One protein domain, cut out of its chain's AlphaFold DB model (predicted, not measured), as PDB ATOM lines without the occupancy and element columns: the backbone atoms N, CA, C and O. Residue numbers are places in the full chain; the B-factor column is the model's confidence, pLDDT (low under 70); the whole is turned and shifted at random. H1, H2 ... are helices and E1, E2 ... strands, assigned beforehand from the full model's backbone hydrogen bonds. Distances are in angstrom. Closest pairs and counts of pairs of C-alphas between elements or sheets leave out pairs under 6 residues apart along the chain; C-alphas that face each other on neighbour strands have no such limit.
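Overview. This is residues 88 to 249 of the 252 residues of the protein "F-box domain-containing protein" of Dichanthelium oligosanthes (UniProt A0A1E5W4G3). Three antiparallel sheets are stacked, only partly face to face: E5 to E8 in the middle, E1 to E4 over one face and E9 to E11 over the other. In the middle sheet the long hairpin E6 and E7 runs out along the longest axis, and at the end of the printed part helix H1 leaves the stack, its tail from residue 244 to 249 sticking out. The printed part has 162 residues, with eleven named strands followed by one named helix; the class is mostly strand, with strands holding 68 of the 83 residues in named elements, and the orders are E1 E2 E3 E4, E5 E6 E7 E8 and E9 E10 E11. The whole is compact, with a radius of gyration of the C-alphas of 16.4 A and spans of 50 by 43 by 31 A.

Along the chain. Find C-alpha 92 at (181.298, 197.508, 86.228), where E1 begins and runs 17.0 A to residue 98. E2 holds residues 101 to 106, E3 115 to 119, E4 126 to 130 and E5 137 to 143, 19.6 A long. E6, residues 159 to 171, starts at (198.389, 206.150, 83.522) and runs 37.1 A. E7 follows with residues 175 to 182, 22.7 A, then E8 with 196 to 199, E9 with 212 to 214, E10 with 217 to 221 and E11 with 227 to 231. H1, residues 233 to 247, runs 21.5 A to C-alpha 247 at (208.225, 214.181, 66.415).

Arrangement. Each sheet is a meander, each strand the antiparallel neighbour of the one before, and together they form a stack of sheets, face to face in turn. In the strongly twisted first sheet, look for N 93 and O 105 of hairpin E1 and E2, 2.8 A apart, N 104 and O 117 for E2 and E3, 2.8 A, and N 118 and O 127 for E3 and E4, 2.9 A. Its strands stand at 41 degrees to those of the second sheet; the closest C-alphas of E1 and E5 are Asp 96 and Ala 140, 5.5 A. In that second sheet, N 142 and O 160 of hairpin E5 and E6 are within hydrogen-bond range at 2.8 A, as are N 167 and O 179 of hairpin E6 and E7 at 2.9 A, and N 180 and O 198 of hairpin E7 and E8 at 2.8 A. The third sheet's strands stand at 36 degrees to the second's; C-alphas Gln 138 and Phe 220 are the closest of E5 and E10, 7.5 A. Its pairs include N 212 and O 219, 2.9 A, for E9 and E10, and N 230 and O 218, 2.8 A, for E10 and E11. H1, after a tight link, is on none of the three sheets; every O i to N i+4 pair in it is within hydrogen-bond range.

Size, cuts and confidence. The two C-alphas farthest apart are those of Thr 123 and Gln 173, 54.0 A. The printed part has no cut; the long links are E5 to E6, E7 to E8 and E8 to E9. Mean pLDDT of the printed part is 79.3; 37 residues are under 70, among them 88 to 91 and 233 to 249.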
ATOM      1  N   GLU A  88     176.615 204.882  87.738       56.28
ATOM      2  CA  GLU A  88     176.018 203.731  88.426       56.28
ATOM      3  C   GLU A  88     175.715 202.621  87.410       56.28
ATOM      4  O   GLU A  88     174.570 202.384  87.038       56.28
ATOM      5  N   HIS A  89     176.755 201.951  86.916       59.59
ATOM      6  CA  HIS A  89     176.652 200.874  85.947       59.59
ATOM      7  C   HIS A  89     176.750 199.536  86.691       59.59
ATOM      8  O   HIS A  89     177.831 199.195  87.186       59.59
ATOM      9  N   PRO A  90     175.652 198.755  86.791       60.12
ATOM     10  CA  PRO A  90     175.594 197.525  87.594       60.12
ATOM     11  C   PRO A  90     176.610 196.463  87.178       60.12
ATOM     12  O   PRO A  90     176.897 195.552  87.944       60.12
ATOM     13  N   MET A  91     177.159 196.593  85.969       66.56
ATOM     14  CA  MET A  91     178.044 195.623  85.327       66.56
ATOM     15  C   MET A  91     179.526 196.030  85.335       66.56
ATOM     16  O   MET A  91     180.356 195.315  84.775       66.56
ATOM     17  N   ARG A  92     179.892 197.128  86.014       79.25
ATOM     18  CA  ARG A  92     181.298 197.508  86.228       79.25
ATOM     19  C   ARG A  92     181.911 196.711  87.379       79.25
ATOM     20  O   ARG A  92     181.507 196.827  88.534       79.25
ATOM     21  N   HIS A  93     182.931 195.924  87.064       80.19
ATOM     22  CA  HIS A  93     183.626 195.054  88.003       80.19
ATOM     23  C   HIS A  93     184.939 195.707  88.435       80.19
ATOM     24  O   HIS A  93     185.789 195.909  87.575       80.19
ATOM     25  N   PRO A  94     185.150 196.024  89.728       83.81
ATOM     26  CA  PRO A  94     186.435 196.553  90.181       83.81
ATOM     27  C   PRO A  94     187.523 195.482  90.053       83.81
ATOM     28  O   PRO A  94     187.299 194.344  90.466       83.81
ATOM     29  N   HIS A  95     188.674 195.854  89.495       85.69
ATOM     30  CA  HIS A  95     189.839 194.975  89.307       85.69
ATOM     31  C   HIS A  95     191.053 195.450  90.105       85.69
ATOM     32  O   HIS A  95     191.719 194.649  90.753       85.69
ATOM     33  N   ASP A  96     191.320 196.757  90.110       89.62
ATOM     34  CA  ASP A  96     192.491 197.306  90.794       89.62
ATOM     35  C   ASP A  96     192.256 198.734  91.302       89.62
ATOM     36  O   ASP A  96     191.406 199.458  90.782       89.62
ATOM     37  N   CYS A  97     192.999 199.145  92.330       89.00
ATOM     38  CA  CYS A  97     192.925 200.479  92.930       89.00
ATOM     39  C   CYS A  97     194.321 200.967  93.321       89.00
ATOM     40  O   CYS A  97     194.852 200.581  94.366       89.00
ATOM     41  N   ARG A  98     194.928 201.822  92.494       88.50
ATOM     42  CA  ARG A  98     196.310 202.290  92.683       88.50
ATOM     43  C   ARG A  98     196.488 203.742  92.298       88.50
ATOM     44  O   ARG A  98     195.844 204.247  91.386       88.50
ATOM     45  N   HIS A  99     197.415 204.403  92.990       87.38
ATOM     46  CA  HIS A  99     197.878 205.756  92.664       87.38
ATOM     47  C   HIS A  99     196.732 206.773  92.488       87.38
ATOM     48  O   HIS A  99     196.759 207.612  91.585       87.38
ATOM     49  N   GLY A 100     195.701 206.664  93.336       85.44
ATOM     50  CA  GLY A 100     194.521 207.533  93.307       85.44
ATOM     51  C   GLY A 100     193.508 207.217  92.204       85.44
ATOM     52  O   GLY A 100     192.731 208.095  91.860       85.44
ATOM     53  N   ARG A 101     193.517 206.007  91.632       89.69
ATOM     54  CA  ARG A 101     192.563 205.551  90.607       89.69
ATOM     55  C   ARG A 101     191.949 204.220  90.971       89.69
ATOM     56  O   ARG A 101     192.602 203.414  91.635       89.69
ATOM     57  N   ALA A 102     190.764 203.963  90.439       90.44
ATOM     58  CA  ALA A 102     190.192 202.626  90.375       90.44
ATOM     59  C   ALA A 102     190.006 202.186  88.922       90.44
ATOM     60  O   ALA A 102     189.589 202.975  88.075       90.44
ATOM     61  N   LEU A 103     190.317 200.924  88.647       90.69
ATOM     62  CA  LEU A 103     190.101 200.267  87.366       90.69
ATOM     63  C   LEU A 103     188.872 199.367  87.463       90.69
ATOM     64  O   LEU A 103     188.790 198.511  88.349       90.69
ATOM     65  N   PHE A 104     187.960 199.536  86.512       87.38
ATOM     66  CA  PHE A 104     186.800 198.686  86.324       87.38
ATOM     67  C   PHE A 104     186.814 198.028  84.950       87.38
ATOM     68  O   PHE A 104     187.194 198.646  83.956       87.38
ATOM     69  N   CYS A 105     186.300 196.807  84.905       83.25
ATOM     70  CA  CYS A 105     185.952 196.110  83.676       83.25
ATOM     71  C   CYS A 105     184.442 196.169  83.479       83.25
ATOM     72  O   CYS A 105     183.678 195.836  84.386       83.25
ATOM     73  N   ASP A 106     184.020 196.597  82.301       78.81
ATOM     74  CA  ASP A 106     182.635 196.614  81.863       78.81
ATOM     75  C   ASP A 106     182.413 195.458  80.884       78.81
ATOM     76  O   ASP A 106     182.883 195.486  79.746       78.81
ATOM     77  N   TYR A 107     181.733 194.413  81.359       70.12
ATOM     78  CA  TYR A 107     181.440 193.217  80.564       70.12
ATOM     79  C   TYR A 107     180.129 193.335  79.763       70.12
ATOM     80  O   TYR A 107     179.792 192.406  79.036       70.12
ATOM     81  N   ASP A 108     179.394 194.453  79.860       62.94
ATOM     82  CA  ASP A 108     178.153 194.687  79.093       62.94
ATOM     83  C   ASP A 108     178.406 195.197  77.666       62.94
ATOM     84  O   ASP A 108     177.487 195.418  76.871       62.94
ATOM     85  N   SER A 109     179.668 195.404  77.292       56.22
ATOM     86  CA  SER A 109     179.997 195.705  75.909       56.22
ATOM     87  C   SER A 109     179.532 194.538  75.039       56.22
ATOM     88  O   SER A 109     180.175 193.500  75.008       56.22
ATOM     89  N   ARG A 110     178.431 194.731  74.293       52.62
ATOM     90  CA  ARG A 110     177.836 193.811  73.291       52.62
ATOM     91  C   ARG A 110     178.795 193.398  72.147       52.62
ATOM     92  O   ARG A 110     178.340 192.965  71.092       52.62
ATOM     93  N   GLY A 111     180.098 193.622  72.304       56.19
ATOM     94  CA  GLY A 111     181.173 193.165  71.432       56.19
ATOM     95  C   GLY A 111     181.945 192.003  72.063       56.19
ATOM     96  O   GLY A 111     181.673 191.601  73.187       56.19
ATOM     97  N   SER A 112     182.916 191.466  71.326       59.53
ATOM     98  CA  SER A 112     183.736 190.334  71.773       59.53
ATOM     99  C   SER A 112     184.707 190.675  72.912       59.53
ATOM    100  O   SER A 112     185.037 189.792  73.690       59.53
ATOM    101  N   THR A 113     185.118 191.943  73.052       64.88
ATOM    102  CA  THR A 113     186.094 192.386  74.062       64.88
ATOM    103  C   THR A 113     185.459 193.220  75.172       64.88
ATOM    104  O   THR A 113     184.587 194.051  74.907       64.88
ATOM    105  N   ALA A 114     185.935 193.039  76.410       72.62
ATOM    106  CA  ALA A 114     185.499 193.818  77.570       72.62
ATOM    107  C   ALA A 114     185.900 195.304  77.453       72.62
ATOM    108  O   ALA A 114     186.986 195.646  76.970       72.62
ATOM    109  N   GLY A 115     185.027 196.199  77.918       82.88
ATOM    110  CA  GLY A 115     185.351 197.610  78.121       82.88
ATOM    111  C   GLY A 115     186.132 197.824  79.418       82.88
ATOM    112  O   GLY A 115     185.945 197.097  80.390       82.88
ATOM    113  N   PHE A 116     186.980 198.845  79.460       87.62
ATOM    114  CA  PHE A 116     187.683 199.271  80.667       87.62
ATOM    115  C   PHE A 116     187.360 200.716  81.004       87.62
ATOM    116  O   PHE A 116     187.240 201.565  80.117       87.62
ATOM    117  N   VAL A 117     187.257 200.986  82.301       89.62
ATOM    118  CA  VAL A 117     187.042 202.323  82.849       89.62
ATOM    119  C   VAL A 117     188.070 202.560  83.939       89.62
ATOM    120  O   VAL A 117     188.094 201.854  84.946       89.62
ATOM    121  N   VAL A 118     188.916 203.567  83.751       92.00
ATOM    122  CA  VAL A 118     189.757 204.105  84.821       92.00
ATOM    123  C   VAL A 118     189.069 205.339  85.376       92.00
ATOM    124  O   VAL A 118     188.753 206.258  84.628       92.00
ATOM    125  N   TRP A 119     188.830 205.345  86.680       90.12
ATOM    126  CA  TRP A 119     188.050 206.365  87.368       90.12
ATOM    127  C   TRP A 119     188.880 207.061  88.450       90.12
ATOM    128  O   TRP A 119     189.551 206.391  89.249       90.12
ATOM    129  N   ASP A 120     188.825 208.395  88.478       88.50
ATOM    130  CA  ASP A 120     189.323 209.222  89.581       88.50
ATOM    131  C   ASP A 120     188.190 209.430  90.610       88.50
ATOM    132  O   ASP A 120     187.213 210.132  90.331       88.50
ATOM    133  N   PRO A 121     188.298 208.859  91.827       82.12
ATOM    134  CA  PRO A 121     187.256 208.975  92.840       82.12
ATOM    135  C   PRO A 121     187.070 210.383  93.409       82.12
ATOM    136  O   PRO A 121     186.032 210.656  94.019       82.12
ATOM    137  N   VAL A 122     188.066 211.259  93.257       80.56
ATOM    138  CA  VAL A 122     188.064 212.626  93.782       80.56
ATOM    139  C   VAL A 122     187.398 213.582  92.799       80.56
ATOM    140  O   VAL A 122     186.562 214.381  93.221       80.56
ATOM    141  N   THR A 123     187.756 213.515  91.514       84.19
ATOM    142  CA  THR A 123     187.211 214.424  90.486       84.19
ATOM    143  C   THR A 123     185.959 213.879  89.809       84.19
ATOM    144  O   THR A 123     185.133 214.661  89.345       84.19
ATOM    145  N   GLY A 124     185.787 212.556  89.790       83.56
ATOM    146  CA  GLY A 124     184.751 211.888  89.010       83.56
ATOM    147  C   GLY A 124     185.133 211.650  87.553       83.56
ATOM    148  O   GLY A 124     184.307 211.130  86.808       83.56
ATOM    149  N   ASP A 125     186.357 211.999  87.147       87.81
ATOM    150  CA  ASP A 125     186.803 211.804  85.772       87.81
ATOM    151  C   ASP A 125     186.861 210.311  85.434       87.81
ATOM    152  O   ASP A 125     187.403 209.494  86.184       87.81
ATOM    153  N   GLU A 126     186.306 209.962  84.277       89.69
ATOM    154  CA  GLU A 126     186.317 208.608  83.740       89.69
ATOM    155  C   GLU A 126     187.069 208.579  82.414       89.69
ATOM    156  O   GLU A 126     186.814 209.371  81.504       89.69
ATOM    157  N   HIS A 127     187.968 207.609  82.280       91.38
ATOM    158  CA  HIS A 127     188.654 207.308  81.034       91.38
ATOM    159  C   HIS A 127     188.251 205.920  80.556       91.38
ATOM    160  O   HIS A 127     188.624 204.909  81.158       91.38
ATOM    161  N   VAL A 128     187.480 205.881  79.471       89.94
ATOM    162  CA  VAL A 128     186.888 204.658  78.918       89.94
ATOM    163  C   VAL A 128     187.641 204.222  77.666       89.94
ATOM    164  O   VAL A 128     187.896 205.025  76.769       89.94
ATOM    165  N   PHE A 129     187.978 202.939  77.578       89.44
ATOM    166  CA  PHE A 129     188.672 202.357  76.428       89.44
ATOM    167  C   PHE A 129     188.294 200.882  76.264       89.44
ATOM    168  O   PHE A 129     187.733 200.266  77.166       89.44
ATOM    169  N   ARG A 130     188.552 200.307  75.088       87.31
ATOM    170  CA  ARG A 130     188.256 198.891  74.811       87.31
ATOM    171  C   ARG A 130     189.476 198.023  75.069       87.31
ATOM    172  O   ARG A 130     190.584 198.437  74.728       87.31
ATOM    173  N   GLY A 131     189.257 196.831  75.615       80.81
ATOM    174  CA  GLY A 131     190.275 195.796  75.720       80.81
ATOM    175  C   GLY A 131     190.646 195.173  74.381       80.81
ATOM    176  O   GLY A 131     189.874 195.218  73.420       80.81
ATOM    177  N   THR A 132     191.846 194.595  74.339       76.62
ATOM    178  CA  THR A 132     192.340 193.773  73.221       76.62
ATOM    179  C   THR A 132     192.483 192.300  73.580       76.62
ATOM    180  O   THR A 132     192.767 191.504  72.695       76.62
ATOM    181  N   ILE A 133     192.315 191.959  74.858       69.00
ATOM    182  CA  ILE A 133     192.390 190.594  75.365       69.00
ATOM    183  C   ILE A 133     190.986 190.188  75.811       69.00
ATOM    184  O   ILE A 133     190.308 190.961  76.502       69.00
ATOM    185  N   ASP A 134     190.560 189.003  75.385       62.00
ATOM    186  CA  ASP A 134     189.263 188.431  75.727       62.00
ATOM    187  C   ASP A 134     189.210 187.994  77.207       62.00
ATOM    188  O   ASP A 134     190.156 188.151  77.982       62.00
ATOM    189  N   SER A 135     188.026 187.556  77.633       58.91
ATOM    190  CA  SER A 135     187.652 187.191  79.009       58.91
ATOM    191  C   SER A 135     188.738 186.392  79.762       58.91
ATOM    192  O   SER A 135     189.423 185.588  79.148       58.91
ATOM    193  N   TRP A 136     188.822 186.557  81.096       57.47
ATOM    194  CA  TRP A 136     189.780 185.916  82.044       57.47
ATOM    195  C   TRP A 136     191.135 186.617  82.261       57.47
ATOM    196  O   TRP A 136     192.158 185.987  82.525       57.47
ATOM    197  N   THR A 137     191.140 187.948  82.235       70.75
ATOM    198  CA  THR A 137     192.321 188.766  82.544       70.75
ATOM    199  C   THR A 137     192.361 189.211  84.006       70.75
ATOM    200  O   THR A 137     191.365 189.703  84.538       70.75
ATOM    201  N   GLN A 138     193.538 189.128  84.631       86.19
ATOM    202  CA  GLN A 138     193.871 189.957  85.792       86.19
ATOM    203  C   GLN A 138     194.515 191.248  85.309       86.19
ATOM    204  O   GLN A 138     195.225 191.258  84.303       86.19
ATOM    205  N   GLN A 139     194.262 192.354  86.001       88.12
ATOM    206  CA  GLN A 139     194.630 193.669  85.484       88.12
ATOM    207  C   GLN A 139     195.128 194.590  86.577       88.12
ATOM    208  O   GLN A 139     194.737 194.489  87.738       88.12
ATOM    209  N   ALA A 140     195.992 195.515  86.185       91.94
ATOM    210  CA  ALA A 140     196.521 196.528  87.076       91.94
ATOM    211  C   ALA A 140     196.493 197.904  86.416       91.94
ATOM    212  O   ALA A 140     196.799 198.031  85.230       91.94
ATOM    213  N   VAL A 141     196.191 198.935  87.202       92.38
ATOM    214  CA  VAL A 141     196.362 200.337  86.811       92.38
ATOM    215  C   VAL A 141     197.575 200.926  87.519       92.38
ATOM    216  O   VAL A 141     197.826 200.688  88.698       92.38
ATOM    217  N   LEU A 142     198.368 201.701  86.791       90.88
ATOM    218  CA  LEU A 142     199.623 202.266  87.269       90.88
ATOM    219  C   LEU A 142     199.751 203.713  86.813       90.88
ATOM    220  O   LEU A 142     199.284 204.080  85.742       90.88
ATOM    221  N   CYS A 143     200.427 204.546  87.599       89.88
ATOM    222  CA  CYS A 143     200.788 205.876  87.131       89.88
ATOM    223  C   CYS A 143     201.910 205.765  86.090       89.88
ATOM    224  O   CYS A 143     202.854 204.989  86.263       89.88
ATOM    225  N   ALA A 144     201.834 206.574  85.035       87.50
ATOM    226  CA  ALA A 144     202.819 206.594  83.963       87.50
ATOM    227  C   ALA A 144     204.042 207.489  84.252       87.50
ATOM    228  O   ALA A 144     204.920 207.574  83.399       87.50
ATOM    229  N   GLU A 145     204.155 208.130  85.422       77.31
ATOM    230  CA  GLU A 145     205.293 209.003  85.787       77.31
ATOM    231  C   GLU A 145     206.586 208.222  86.108       77.31
ATOM    232  O   GLU A 145     207.690 208.684  85.820       77.31
ATOM    233  N   GLY A 146     206.501 206.942  86.491       68.56
ATOM    234  CA  GLY A 146     207.666 206.048  86.590       68.56
ATOM    235  C   GLY A 146     208.426 206.040  87.907       68.56
ATOM    236  O   GLY A 146     207.938 206.517  88.925       68.56
ATOM    237  N   VAL A 147     209.638 205.469  87.867       67.56
ATOM    238  CA  VAL A 147     210.543 205.368  89.022       67.56
ATOM    239  C   VAL A 147     210.842 206.765  89.569       67.56
ATOM    240  O   VAL A 147     211.288 207.635  88.824       67.56
ATOM    241  N   GLY A 148     210.598 206.962  90.867       69.44
ATOM    242  CA  GLY A 148     210.774 208.244  91.559       69.44
ATOM    243  C   GLY A 148     209.486 209.048  91.756       69.44
ATOM    244  O   GLY A 148     209.507 210.045  92.473       69.44
ATOM    245  N   CYS A 149     208.360 208.614  91.182       80.81
ATOM    246  CA  CYS A 149     207.058 209.179  91.515       80.81
ATOM    247  C   CYS A 149     206.633 208.728  92.925       80.81
ATOM    248  O   CYS A 149     206.609 207.534  93.212       80.81
ATOM    249  N   ASP A 150     206.273 209.667  93.804       77.12
ATOM    250  CA  ASP A 150     205.807 209.351  95.166       77.12
ATOM    251  C   ASP A 150     204.347 208.857  95.212       77.12
ATOM    252  O   ASP A 150     203.841 208.459  96.262       77.12
ATOM    253  N   HIS A 151     203.673 208.888  94.062       79.38
ATOM    254  CA  HIS A 151     202.288 208.493  93.834       79.38
ATOM    255  C   HIS A 151     201.210 209.234  94.640       79.38
ATOM    256  O   HIS A 151     200.037 208.854  94.598       79.38
ATOM    257  N   ARG A 152     201.558 210.334  95.319       74.50
ATOM    258  CA  ARG A 152     200.644 211.050  96.231       74.50
ATOM    259  C   ARG A 152     199.746 212.085  95.556       74.50
ATOM    260  O   ARG A 152     198.869 212.657  96.203       74.50
ATOM    261  N   GLY A 153     199.989 212.359  94.279       75.19
ATOM    262  CA  GLY A 153     199.248 213.332  93.471       75.19
ATOM    263  C   GLY A 153     198.962 212.829  92.065       75.19
ATOM    264  O   GLY A 153     198.761 213.624  91.156       75.19
ATOM    265  N   CYS A 154     198.989 211.513  91.862       83.81
ATOM    266  CA  CYS A 154     198.910 210.979  90.516       83.81
ATOM    267  C   CYS A 154     197.525 211.068  89.904       83.81
ATOM    268  O   CYS A 154     197.487 210.903  88.701       83.81
ATOM    269  N   SER A 155     196.426 211.248  90.645       80.06
ATOM    270  CA  SER A 155     195.045 210.964  90.191       80.06
ATOM    271  C   SER A 155     194.639 211.616  88.850       80.06
ATOM    272  O   SER A 155     194.019 210.944  88.035       80.06
ATOM    273  N   GLY A 156     195.136 212.822  88.543       81.25
ATOM    274  CA  GLY A 156     194.900 213.516  87.261       81.25
ATOM    275  C   GLY A 156     195.981 213.358  86.176       81.25
ATOM    276  O   GLY A 156     195.852 213.917  85.095       81.25
ATOM    277  N   GLY A 157     197.078 212.648  86.455       87.31
ATOM    278  CA  GLY A 157     198.172 212.431  85.500       87.31
ATOM    279  C   GLY A 157     197.937 211.290  84.495       87.31
ATOM    280  O   GLY A 157     196.902 210.618  84.517       87.31
ATOM    281  N   PRO A 158     198.921 211.002  83.635       90.56
ATOM    282  CA  PRO A 158     198.849 209.855  82.749       90.56
ATOM    283  C   PRO A 158     199.017 208.530  83.496       90.56
ATOM    284  O   PRO A 158     199.662 208.435  84.551       90.56
ATOM    285  N   PHE A 159     198.428 207.480  82.937       91.69
ATOM    286  CA  PHE A 159     198.389 206.150  83.522       91.69
ATOM    287  C   PHE A 159     198.568 205.050  82.472       91.69
ATOM    288  O   PHE A 159     198.456 205.255  81.260       91.69
ATOM    289  N   ILE A 160     198.874 203.861  82.979       91.88
ATOM    290  CA  ILE A 160     199.025 202.623  82.227       91.88
ATOM    291  C   ILE A 160     198.047 201.598  82.789       91.88
ATOM    292  O   ILE A 160     197.881 201.517  84.007       91.88
ATOM    293  N   VAL A 161     197.434 200.803  81.914       92.50
ATOM    294  CA  VAL A 161     196.679 199.607  82.310       92.50
ATOM    295  C   VAL A 161     197.372 198.381  81.743       92.50
ATOM    296  O   VAL A 161     197.634 198.325  80.548       92.50
ATOM    297  N   ALA A 162     197.708 197.430  82.608       91.31
ATOM    298  CA  ALA A 162     198.532 196.266  82.309       91.31
ATOM    299  C   ALA A 162     197.748 194.975  82.606       91.31
ATOM    300  O   ALA A 162     197.785 194.494  83.744       91.31
ATOM    301  N   PRO A 163     196.988 194.442  81.633       89.50
ATOM    302  CA  PRO A 163     196.349 193.138  81.741       89.50
ATOM    303  C   PRO A 163     197.328 191.980  81.515       89.50
ATOM    304  O   PRO A 163     198.264 192.071  80.716       89.50
ATOM    305  N   VAL A 164     197.040 190.864  82.180       89.56
ATOM    306  CA  VAL A 164     197.607 189.541  81.915       89.56
ATOM    307  C   VAL A 164     196.455 188.545  81.809       89.56
ATOM    308  O   VAL A 164     195.588 188.513  82.686       89.56
ATOM    309  N   ALA A 165     196.442 187.754  80.743       87.50
ATOM    310  CA  ALA A 165     195.533 186.627  80.539       87.50
ATOM    311  C   ALA A 165     196.299 185.313  80.487       87.50
ATOM    312  O   ALA A 165     197.498 185.287  80.210       87.50
ATOM    313  N   MET A 166     195.554 184.237  80.711       86.38
ATOM    314  CA  MET A 166     195.974 182.873  80.427       86.38
ATOM    315  C   MET A 166     195.090 182.330  79.314       86.38
ATOM    316  O   MET A 166     193.864 182.392  79.416       86.38
ATOM    317  N   GLU A 167     195.719 181.815  78.272       84.50
ATOM    318  CA  GLU A 167     195.075 181.110  77.173       84.50
ATOM    319  C   GLU A 167     195.469 179.633  77.262       84.50
ATOM    320  O   GLU A 167     196.630 179.319  77.528       84.50
ATOM    321  N   LEU A 168     194.496 178.732  77.113       81.62
ATOM    322  CA  LEU A 168     194.774 177.301  77.029       81.62
ATOM    323  C   LEU A 168     195.335 177.002  75.645       81.62
ATOM    324  O   LEU A 168     194.754 177.415  74.643       81.62
ATOM    325  N   ASP A 169     196.444 176.282  75.624       78.81
ATOM    326  CA  ASP A 169     197.074 175.819  74.402       78.81
ATOM    327  C   ASP A 169     196.968 174.296  74.362       78.81
ATOM    328  O   ASP A 169     197.627 173.571  75.113       78.81
ATOM    329  N   ASP A 170     196.029 173.824  73.547       71.50
ATOM    330  CA  ASP A 170     195.682 172.412  73.416       71.50
ATOM    331  C   ASP A 170     196.478 171.790  72.259       71.50
ATOM    332  O   ASP A 170     195.924 171.375  71.238       71.50
ATOM    333  N   ASP A 171     197.799 171.721  72.422       72.62
ATOM    334  CA  ASP A 171     198.677 171.040  71.474       72.62
ATOM    335  C   ASP A 171     198.561 169.510  71.629       72.62
ATOM    336  O   ASP A 171     199.018 168.905  72.605       72.62
ATOM    337  N   GLU A 172     197.970 168.847  70.627       66.31
ATOM    338  CA  GLU A 172     197.675 167.401  70.645       66.31
ATOM    339  C   GLU A 172     198.921 166.504  70.827       66.31
ATOM    340  O   GLU A 172     198.792 165.344  71.225       66.31
ATOM    341  N   GLN A 173     200.125 167.007  70.518       69.25
ATOM    342  CA  GLN A 173     201.389 166.273  70.675       69.25
ATOM    343  C   GLN A 173     202.061 166.458  72.046       69.25
ATOM    344  O   GLN A 173     202.711 165.519  72.510       69.25
ATOM    345  N   GLU A 174     201.934 167.627  72.680       68.25
ATOM    346  CA  GLU A 174     202.666 167.972  73.913       68.25
ATOM    347  C   GLU A 174     201.781 167.937  75.175       68.25
ATOM    348  O   GLU A 174     202.291 167.939  76.298       68.25
ATOM    349  N   GLY A 175     200.465 167.770  74.998       72.19
ATOM    350  CA  GLY A 175     199.482 167.804  76.078       72.19
ATOM    351  C   GLY A 175     199.033 169.236  76.389       72.19
ATOM    352  O   GLY A 175     199.609 170.188  75.876       72.19
ATOM    353  N   PRO A 176     197.991 169.414  77.223       76.06
ATOM    354  CA  PRO A 176     197.435 170.737  77.476       76.06
ATOM    355  C   PRO A 176     198.458 171.614  78.202       76.06
ATOM    356  O   PRO A 176     198.956 171.256  79.278       76.06
ATOM    357  N   SER A 177     198.740 172.778  77.628       83.00
ATOM    358  CA  SER A 177     199.606 173.799  78.203       83.00
ATOM    359  C   SER A 177     198.837 175.118  78.349       83.00
ATOM    360  O   SER A 177     197.634 175.213  78.088       83.00
ATOM    361  N   SER A 178     199.478 176.139  78.904       85.81
ATOM    362  CA  SER A 178     198.881 177.467  78.986       85.81
ATOM    363  C   SER A 178     199.894 178.514  78.577       85.81
ATOM    364  O   SER A 178     201.027 178.531  79.062       85.81
ATOM    365  N   ILE A 179     199.449 179.434  77.731       88.44
ATOM    366  CA  ILE A 179     200.227 180.582  77.298       88.44
ATOM    367  C   ILE A 179     199.741 181.796  78.080       88.44
ATOM    368  O   ILE A 179     198.563 182.156  78.065       88.44
ATOM    369  N   ALA A 180     200.663 182.463  78.763       89.06
ATOM    370  CA  ALA A 180     200.384 183.755  79.358       89.06
ATOM    371  C   ALA A 180     200.512 184.849  78.295       89.06
ATOM    372  O   ALA A 180     201.572 185.011  77.682       89.06
ATOM    373  N   GLN A 181     199.453 185.637  78.127       89.12
ATOM    374  CA  GLN A 181     199.415 186.797  77.244       89.12
ATOM    375  C   GLN A 181     199.433 188.089  78.067       89.12
ATOM    376  O   GLN A 181     198.685 188.236  79.034       89.12
ATOM    377  N   ALA A 182     200.258 189.057  77.672       88.38
ATOM    378  CA  ALA A 182     200.327 190.364  78.321       88.38
ATOM    379  C   ALA A 182     200.440 191.504  77.303       88.38
ATOM    380  O   ALA A 182     201.098 191.387  76.270       88.38
ATOM    381  N   CYS A 183     199.842 192.645  77.618       88.69
ATOM    382  CA  CYS A 183     200.044 193.906  76.907       88.69
ATOM    383  C   CYS A 183     199.807 195.070  77.875       88.69
ATOM    384  O   CYS A 183     199.462 194.859  79.038       88.69
ATOM    385  N   PHE A 184     199.994 196.308  77.421       89.62
ATOM    386  CA  PHE A 184     199.578 197.465  78.205       89.62
ATOM    387  C   PHE A 184     198.955 198.558  77.348       89.62
ATOM    388  O   PHE A 184     199.350 198.793  76.207       89.62
ATOM    389  N   TYR A 185     197.994 199.254  77.937       91.19
ATOM    390  CA  TYR A 185     197.400 200.472  77.418       91.19
ATOM    391  C   TYR A 185     198.101 201.688  78.020       91.19
ATOM    392  O   TYR A 185     198.378 201.710  79.220       91.19
ATOM    393  N   SER A 186     198.355 202.715  77.212       91.75
ATOM    394  CA  SER A 186     198.894 204.003  77.663       91.75
ATOM    395  C   SER A 186     197.865 205.106  77.434       91.75
ATOM    396  O   SER A 186     197.454 205.340  76.294       91.75
ATOM    397  N   SER A 187     197.490 205.826  78.498       92.56
ATOM    398  CA  SER A 187     196.556 206.955  78.391       92.56
ATOM    399  C   SER A 187     197.128 208.120  77.576       92.56
ATOM    400  O   SER A 187     196.368 208.827  76.929       92.56
ATOM    401  N   ASP A 188     198.456 208.297  77.566       90.06
ATOM    402  CA  ASP A 188     199.137 209.347  76.789       90.06
ATOM    403  C   ASP A 188     198.963 209.159  75.282       90.06
ATOM    404  O   ASP A 188     198.776 210.113  74.531       90.06
ATOM    405  N   THR A 189     199.073 207.910  74.829       89.00
ATOM    406  CA  THR A 189     199.025 207.579  73.399       89.00
ATOM    407  C   THR A 189     197.638 207.142  72.943       89.00
ATOM    408  O   THR A 189     197.381 207.097  71.740       89.00
ATOM    409  N   GLY A 190     196.765 206.779  73.886       90.62
ATOM    410  CA  GLY A 190     195.459 206.190  73.615       90.62
ATOM    411  C   GLY A 190     195.533 204.804  72.968       90.62
ATOM    412  O   GLY A 190     194.554 204.371  72.362       90.62
ATOM    413  N   LYS A 191     196.685 204.123  73.040       90.25
ATOM    414  CA  LYS A 191     196.967 202.889  72.294       90.25
ATOM    415  C   LYS A 191     197.421 201.753  73.203       90.25
ATOM    416  O   LYS A 191     198.035 201.969  74.249       90.25
ATOM    417  N   TRP A 192     197.141 200.540  72.740       89.88
ATOM    418  CA  TRP A 192     197.682 199.298  73.275       89.88
ATOM    419  C   TRP A 192     199.061 199.006  72.690       89.88
ATOM    420  O   TRP A 192     199.352 199.342  71.538       89.88
ATOM    421  N   SER A 193     199.911 198.370  73.487       87.50
ATOM    422  CA  SER A 193     201.183 197.823  73.033       87.50
ATOM    423  C   SER A 193     200.991 196.570  72.183       87.50
ATOM    424  O   SER A 193     199.911 195.990  72.111       87.50
ATOM    425  N   MET A 194     202.089 196.102  71.591       86.19
ATOM    426  CA  MET A 194     202.150 194.747  71.053       86.19
ATOM    427  C   MET A 194     201.920 193.726  72.176       86.19
ATOM    428  O   MET A 194     202.347 193.959  73.314       86.19
ATOM    429  N   HIS A 195     201.251 192.622  71.844       86.06
ATOM    430  CA  HIS A 195     201.060 191.501  72.754       86.06
ATOM    431  C   HIS A 195     202.373 190.740  72.945       86.06
ATOM    432  O   HIS A 195     203.163 190.575  72.013       86.06
ATOM    433  N   LEU A 196     202.594 190.302  74.175       87.06
ATOM    434  CA  LEU A 196     203.676 189.430  74.590       87.06
ATOM    435  C   LEU A 196     203.074 188.094  74.995       87.06
ATOM    436  O   LEU A 196     202.008 188.068  75.606       87.06
ATOM    437  N   TYR A 197     203.787 187.021  74.684       88.19
ATOM    438  CA  TYR A 197     203.380 185.656  74.975       88.19
ATOM    439  C   TYR A 197     204.522 184.947  75.690       88.19
ATOM    440  O   TYR A 197     205.692 185.166  75.361       88.19
ATOM    441  N   THR A 198     204.192 184.119  76.672       88.12
ATOM    442  CA  THR A 198     205.155 183.219  77.303       88.12
ATOM    443  C   THR A 198     204.478 181.910  77.653       88.12
ATOM    444  O   THR A 198     203.383 181.904  78.206       88.12
ATOM    445  N   ASP A 199     205.160 180.814  77.352       86.56
ATOM    446  CA  ASP A 199     204.770 179.486  77.804       86.56
ATOM    447  C   ASP A 199     204.972 179.387  79.325       86.56
ATOM    448  O   ASP A 199     205.943 179.922  79.881       86.56
ATOM    449  N   VAL A 200     204.011 178.760  79.995       83.94
ATOM    450  CA  VAL A 200     203.973 178.557  81.444       83.94
ATOM    451  C   VAL A 200     204.423 177.138  81.841       83.94
ATOM    452  O   VAL A 200     204.674 176.881  83.021       83.94
ATOM    453  N   GLY A 201     204.628 176.243  80.872       79.12
ATOM    454  CA  GLY A 201     205.147 174.888  81.070       79.12
ATOM    455  C   GLY A 201     204.129 173.928  81.688       79.12
ATOM    456  O   GLY A 201     204.513 172.990  82.388       79.12
ATOM    457  N   GLY A 202     202.837 174.196  81.488       81.88
ATOM    458  CA  GLY A 202     201.719 173.398  81.990       81.88
ATOM    459  C   GLY A 202     200.427 174.207  82.100       81.88
ATOM    460  O   GLY A 202     200.399 175.400  81.800       81.88
ATOM    461  N   THR A 203     199.353 173.564  82.563       82.25
ATOM    462  CA  THR A 203     198.057 174.229  82.737       82.25
ATOM    463  C   THR A 203     198.030 175.117  83.978       82.25
ATOM    464  O   THR A 203     198.390 174.702  85.085       82.25
ATOM    465  N   CYS A 204     197.596 176.367  83.813       83.88
ATOM    466  CA  CYS A 204     197.515 177.308  84.925       83.88
ATOM    467  C   CYS A 204     196.459 178.394  84.692       83.88
ATOM    468  O   CYS A 204     196.491 179.098  83.692       83.88
ATOM    469  N   ASP A 205     195.611 178.620  85.695       84.56
ATOM    470  CA  ASP A 205     194.750 179.805  85.769       84.56
ATOM    471  C   ASP A 205     195.376 180.878  86.658       84.56
ATOM    472  O   ASP A 205     196.098 180.563  87.609       84.56
ATOM    473  N   LEU A 206     194.993 182.138  86.457       87.00
ATOM    474  CA  LEU A 206     195.270 183.202  87.423       87.00
ATOM    475  C   LEU A 206     194.352 183.100  88.647       87.00
ATOM    476  O   LEU A 206     193.181 182.719  88.558       87.00
ATOM    477  N   GLU A 207     194.882 183.460  89.810       87.56
ATOM    478  CA  GLU A 207     194.070 183.683  91.000       87.56
ATOM    479  C   GLU A 207     193.273 184.990  90.872       87.56
ATOM    480  O   GLU A 207     193.771 185.986  90.347       87.56
ATOM    481  N   ASP A 208     192.046 185.005  91.405       83.06
ATOM    482  CA  ASP A 208     191.215 186.211  91.480       83.06
ATOM    483  C   ASP A 208     191.698 187.133  92.605       83.06
ATOM    484  O   ASP A 208     191.144 187.173  93.708       83.06
ATOM    485  N   ARG A 209     192.825 187.804  92.360       84.62
ATOM    486  CA  ARG A 209     193.407 188.791  93.268       84.62
ATOM    487  C   ARG A 209     194.202 189.850  92.506       84.62
ATOM    488  O   ARG A 209     194.854 189.524  91.514       84.62
ATOM    489  N   PRO A 210     194.252 191.094  93.018       86.00
ATOM    490  CA  PRO A 210     195.082 192.133  92.427       86.00
ATOM    491  C   PRO A 210     196.557 191.718  92.377       86.00
ATOM    492  O   PRO A 210     197.084 191.149  93.337       86.00
ATOM    493  N   ALA A 211     197.244 192.066  91.288       90.44
ATOM    494  CA  ALA A 211     198.683 191.840  91.145       90.44
ATOM    495  C   ALA A 211     199.477 192.498  92.283       90.44
ATOM    496  O   ALA A 211     199.102 193.569  92.740       90.44
ATOM    497  N   ALA A 212     200.602 191.944  92.723       91.75
ATOM    498  CA  ALA A 212     201.484 192.653  93.650       91.75
ATOM    499  C   ALA A 212     202.433 193.578  92.874       91.75
ATOM    500  O   ALA A 212     203.066 193.146  91.913       91.75
ATOM    501  N   LEU A 213     202.562 194.841  93.286       88.75
ATOM    502  CA  LEU A 213     203.569 195.758  92.744       88.75
ATOM    503  C   LEU A 213     204.801 195.737  93.652       88.75
ATOM    504  O   LEU A 213     204.719 196.149  94.809       88.75
ATOM    505  N   VAL A 214     205.936 195.271  93.130       88.25
ATOM    506  CA  VAL A 214     207.218 195.270  93.852       88.25
ATOM    507  C   VAL A 214     208.281 195.893  92.957       88.25
ATOM    508  O   VAL A 214     208.625 195.350  91.908       88.25
ATOM    509  N   GLY A 215     208.801 197.048  93.377       84.94
ATOM    510  CA  GLY A 215     209.710 197.843  92.555       84.94
ATOM    511  C   GLY A 215     209.019 198.343  91.285       84.94
ATOM    512  O   GLY A 215     208.024 199.058  91.357       84.94
ATOM    513  N   ASP A 216     209.553 197.959  90.130       83.44
ATOM    514  CA  ASP A 216     209.083 198.320  88.784       83.44
ATOM    515  C   ASP A 216     208.281 197.201  88.093       83.44
ATOM    516  O   ASP A 216     208.075 197.219  86.876       83.44
ATOM    517  N   SER A 217     207.873 196.193  88.861       88.25
ATOM    518  CA  SER A 217     207.347 194.940  88.340       88.25
ATOM    519  C   SER A 217     206.012 194.594  88.987       88.25
ATOM    520  O   SER A 217     205.869 194.639  90.213       88.25
ATOM    521  N   LEU A 218     205.050 194.200  88.156       91.25
ATOM    522  CA  LEU A 218     203.816 193.565  88.604       91.25
ATOM    523  C   LEU A 218     204.014 192.054  88.694       91.25
ATOM    524  O   LEU A 218     204.650 191.455  87.829       91.25
ATOM    525  N   TYR A 219     203.437 191.446  89.720       92.94
ATOM    526  CA  TYR A 219     203.464 190.010  89.942       92.94
ATOM    527  C   TYR A 219     202.037 189.475  90.010       92.94
ATOM    528  O   TYR A 219     201.274 189.848  90.902       92.94
ATOM    529  N   PHE A 220     201.691 188.608  89.064       91.81
ATOM    530  CA  PHE A 220     200.395 187.939  88.989       91.81
ATOM    531  C   PHE A 220     200.558 186.497  89.460       91.81
ATOM    532  O   PHE A 220     201.481 185.804  89.031       91.81
ATOM    533  N   VAL A 221     199.687 186.065  90.370       90.69
ATOM    534  CA  VAL A 221     199.772 184.740  90.994       90.69
ATOM    535  C   VAL A 221     198.837 183.780  90.267       90.69
ATOM    536  O   VAL A 221     197.659 184.079  90.082       90.69
ATOM    537  N   GLY A 222     199.372 182.638  89.851       88.25
ATOM    538  CA  GLY A 222     198.624 181.525  89.283       88.25
ATOM    539  C   GLY A 222     198.204 180.505  90.343       88.25
ATOM    540  O   GLY A 222     198.897 180.314  91.344       88.25
ATOM    541  N   LYS A 223     197.088 179.799  90.116       84.50
ATOM    542  CA  LYS A 223     196.538 178.790  91.047       84.50
ATOM    543  C   LYS A 223     197.478 177.601  91.292       84.50
ATOM    544  O   LYS A 223     197.372 176.947  92.323       84.50
ATOM    545  N   SER A 224     198.406 177.330  90.375       80.12
ATOM    546  CA  SER A 224     199.437 176.287  90.493       80.12
ATOM    547  C   SER A 224     200.694 176.744  91.255       80.12
ATOM    548  O   SER A 224     201.684 176.018  91.303       80.12
ATOM    549  N   GLY A 225     200.677 177.942  91.857       80.00
ATOM    550  CA  GLY A 225     201.830 178.530  92.552       80.00
ATOM    551  C   GLY A 225     202.816 179.247  91.624       80.00
ATOM    552  O   GLY A 225     203.866 179.708  92.073       80.00
ATOM    553  N   ILE A 226     202.481 179.360  90.338       86.00
ATOM    554  CA  ILE A 226     203.263 180.083  89.337       86.00
ATOM    555  C   ILE A 226     203.162 181.587  89.587       86.00
ATOM    556  O   ILE A 226     202.116 182.107  89.971       86.00
ATOM    557  N   LEU A 227     204.264 182.299  89.349       90.62
ATOM    558  CA  LEU A 227     204.329 183.745  89.491       90.62
ATOM    559  C   LEU A 227     204.763 184.382  88.172       90.62
ATOM    560  O   LEU A 227     205.915 184.250  87.754       90.62
ATOM    561  N   LEU A 228     203.851 185.113  87.537       90.31
ATOM    562  CA  LEU A 228     204.142 185.848  86.312       90.31
ATOM    563  C   LEU A 228     204.627 187.250  86.662       90.31
ATOM    564  O   LEU A 228     203.901 188.044  87.263       90.31
ATOM    565  N   ARG A 229     205.864 187.561  86.272       92.06
ATOM    566  CA  ARG A 229     206.455 188.888  86.457       92.06
ATOM    567  C   ARG A 229     206.305 189.719  85.190       92.06
ATOM    568  O   ARG A 229     206.962 189.442  84.188       92.06
ATOM    569  N   TYR A 230     205.556 190.810  85.282       88.19
ATOM    570  CA  TYR A 230     205.393 191.775  84.206       88.19
ATOM    571  C   TYR A 230     206.173 193.071  84.487       88.19
ATOM    572  O   TYR A 230     205.776 193.900  85.310       88.19
ATOM    573  N   ARG A 231     207.299 193.249  83.781       85.06
ATOM    574  CA  ARG A 231     208.085 194.495  83.766       85.06
ATOM    575  C   ARG A 231     207.542 195.458  82.717       85.06
ATOM    576  O   ARG A 231     207.681 195.212  81.520       85.06
ATOM    577  N   TYR A 232     206.944 196.555  83.161       73.19
ATOM    578  CA  TYR A 232     206.310 197.544  82.278       73.19
ATOM    579  C   TYR A 232     207.202 198.768  81.999       73.19
ATOM    580  O   TYR A 232     206.939 199.540  81.074       73.19
ATOM    581  N   ASP A 233     208.282 198.953  82.762       68.44
ATOM    582  CA  ASP A 233     209.234 200.055  82.601       68.44
ATOM    583  C   ASP A 233     209.983 199.993  81.256       68.44
ATOM    584  O   ASP A 233     210.159 201.017  80.586       68.44
ATOM    585  N   MET A 234     210.359 198.785  80.833       65.00
ATOM    586  CA  MET A 234     211.086 198.505  79.600       65.00
ATOM    587  C   MET A 234     210.262 198.903  78.374       65.00
ATOM    588  O   MET A 234     210.752 199.591  77.478       65.00
ATOM    589  N   LEU A 235     208.980 198.541  78.362       58.50
ATOM    590  CA  LEU A 235     208.085 198.860  77.254       58.50
ATOM    591  C   LEU A 235     207.711 200.345  77.221       58.50
ATOM    592  O   LEU A 235     207.603 200.938  76.148       58.50
ATOM    593  N   ARG A 236     207.590 200.981  78.390       62.97
ATOM    594  CA  ARG A 236     207.370 202.428  78.491       62.97
ATOM    595  C   ARG A 236     208.531 203.241  77.908       62.97
ATOM    596  O   ARG A 236     208.283 204.290  77.315       62.97
ATOM    597  N   ARG A 237     209.782 202.785  78.061       64.62
ATOM    598  CA  ARG A 237     210.955 203.405  77.407       64.62
ATOM    599  C   ARG A 237     210.873 203.253  75.886       64.62
ATOM    600  O   ARG A 237     210.871 204.257  75.188       64.62
ATOM    601  N   LEU A 238     210.634 202.032  75.400       59.00
ATOM    602  CA  LEU A 238     210.480 201.736  73.967       59.00
ATOM    603  C   LEU A 238     209.355 202.545  73.290       59.00
ATOM    604  O   LEU A 238     209.498 202.966  72.142       59.00
ATOM    605  N   CYS A 239     208.241 202.794  73.987       53.62
ATOM    606  CA  CYS A 239     207.155 203.635  73.475       53.62
ATOM    607  C   CYS A 239     207.495 205.131  73.474       53.62
ATOM    608  O   CYS A 239     207.113 205.825  72.531       53.62
ATOM    609  N   ARG A 240     208.215 205.637  74.485       59.50
ATOM    610  CA  ARG A 240     208.660 207.042  74.497       59.50
ATOM    611  C   ARG A 240     209.692 207.329  73.415       59.50
ATOM    612  O   ARG A 240     209.573 208.355  72.753       59.50
ATOM    613  N   ASP A 241     210.617 206.406  73.181       55.12
ATOM    614  CA  ASP A 241     211.647 206.566  72.152       55.12
ATOM    615  C   ASP A 241     211.028 206.583  70.741       55.12
ATOM    616  O   ASP A 241     211.404 207.408  69.910       55.12
ATOM    617  N   LYS A 242     209.988 205.769  70.494       50.50
ATOM    618  CA  LYS A 242     209.207 205.821  69.241       50.50
ATOM    619  C   LYS A 242     208.354 207.087  69.099       50.50
ATOM    620  O   LYS A 242     208.174 207.581  67.991       50.50
ATOM    621  N   ALA A 243     207.803 207.617  70.190       46.59
ATOM    622  CA  ALA A 243     207.038 208.867  70.149       46.59
ATOM    623  C   ALA A 243     207.941 210.093  69.920       46.59
ATOM    624  O   ALA A 243     207.524 211.042  69.257       46.59
ATOM    625  N   ALA A 244     209.178 210.059  70.427       47.88
ATOM    626  CA  ALA A 244     210.196 211.068  70.149       47.88
ATOM    627  C   ALA A 244     210.666 211.004  68.687       47.88
ATOM    628  O   ALA A 244     210.711 212.037  68.026       47.88
ATOM    629  N   SER A 245     210.890 209.804  68.136       40.00
ATOM    630  CA  SER A 245     211.315 209.656  66.736       40.00
ATOM    631  C   SER A 245     210.262 210.093  65.715       40.00
ATOM    632  O   SER A 245     210.623 210.483  64.614       40.00
ATOM    633  N   ILE A 246     208.968 210.034  66.061       43.44
ATOM    634  CA  ILE A 246     207.883 210.529  65.194       43.44
ATOM    635  C   ILE A 246     207.821 212.065  65.209       43.44
ATOM    636  O   ILE A 246     207.487 212.672  64.199       43.44
ATOM    637  N   ARG A 247     208.182 212.710  66.327       40.88
ATOM    638  CA  ARG A 247     208.225 214.181  66.415       40.88
ATOM    639  C   ARG A 247     209.421 214.795  65.683       40.88
ATOM    640  O   ARG A 247     209.314 215.934  65.248       40.88
ATOM    641  N   ASP A 248     210.505 214.042  65.508       35.94
ATOM    642  CA  ASP A 248     211.683 214.483  64.747       35.94
ATOM    643  C   ASP A 248     211.587 214.192  63.237       35.94
ATOM    644  O   ASP A 248     212.375 214.730  62.461       35.94
ATOM    645  N   SER A 249     210.619 213.382  62.787       37.28
ATOM    646  CA  SER A 249     210.420 213.071  61.361       37.28
ATOM    647  C   SER A 249     209.445 213.999  60.622       37.28
ATOM    648  O   SER A 249     209.304 213.856  59.414       37.28
TER     649      SER A 249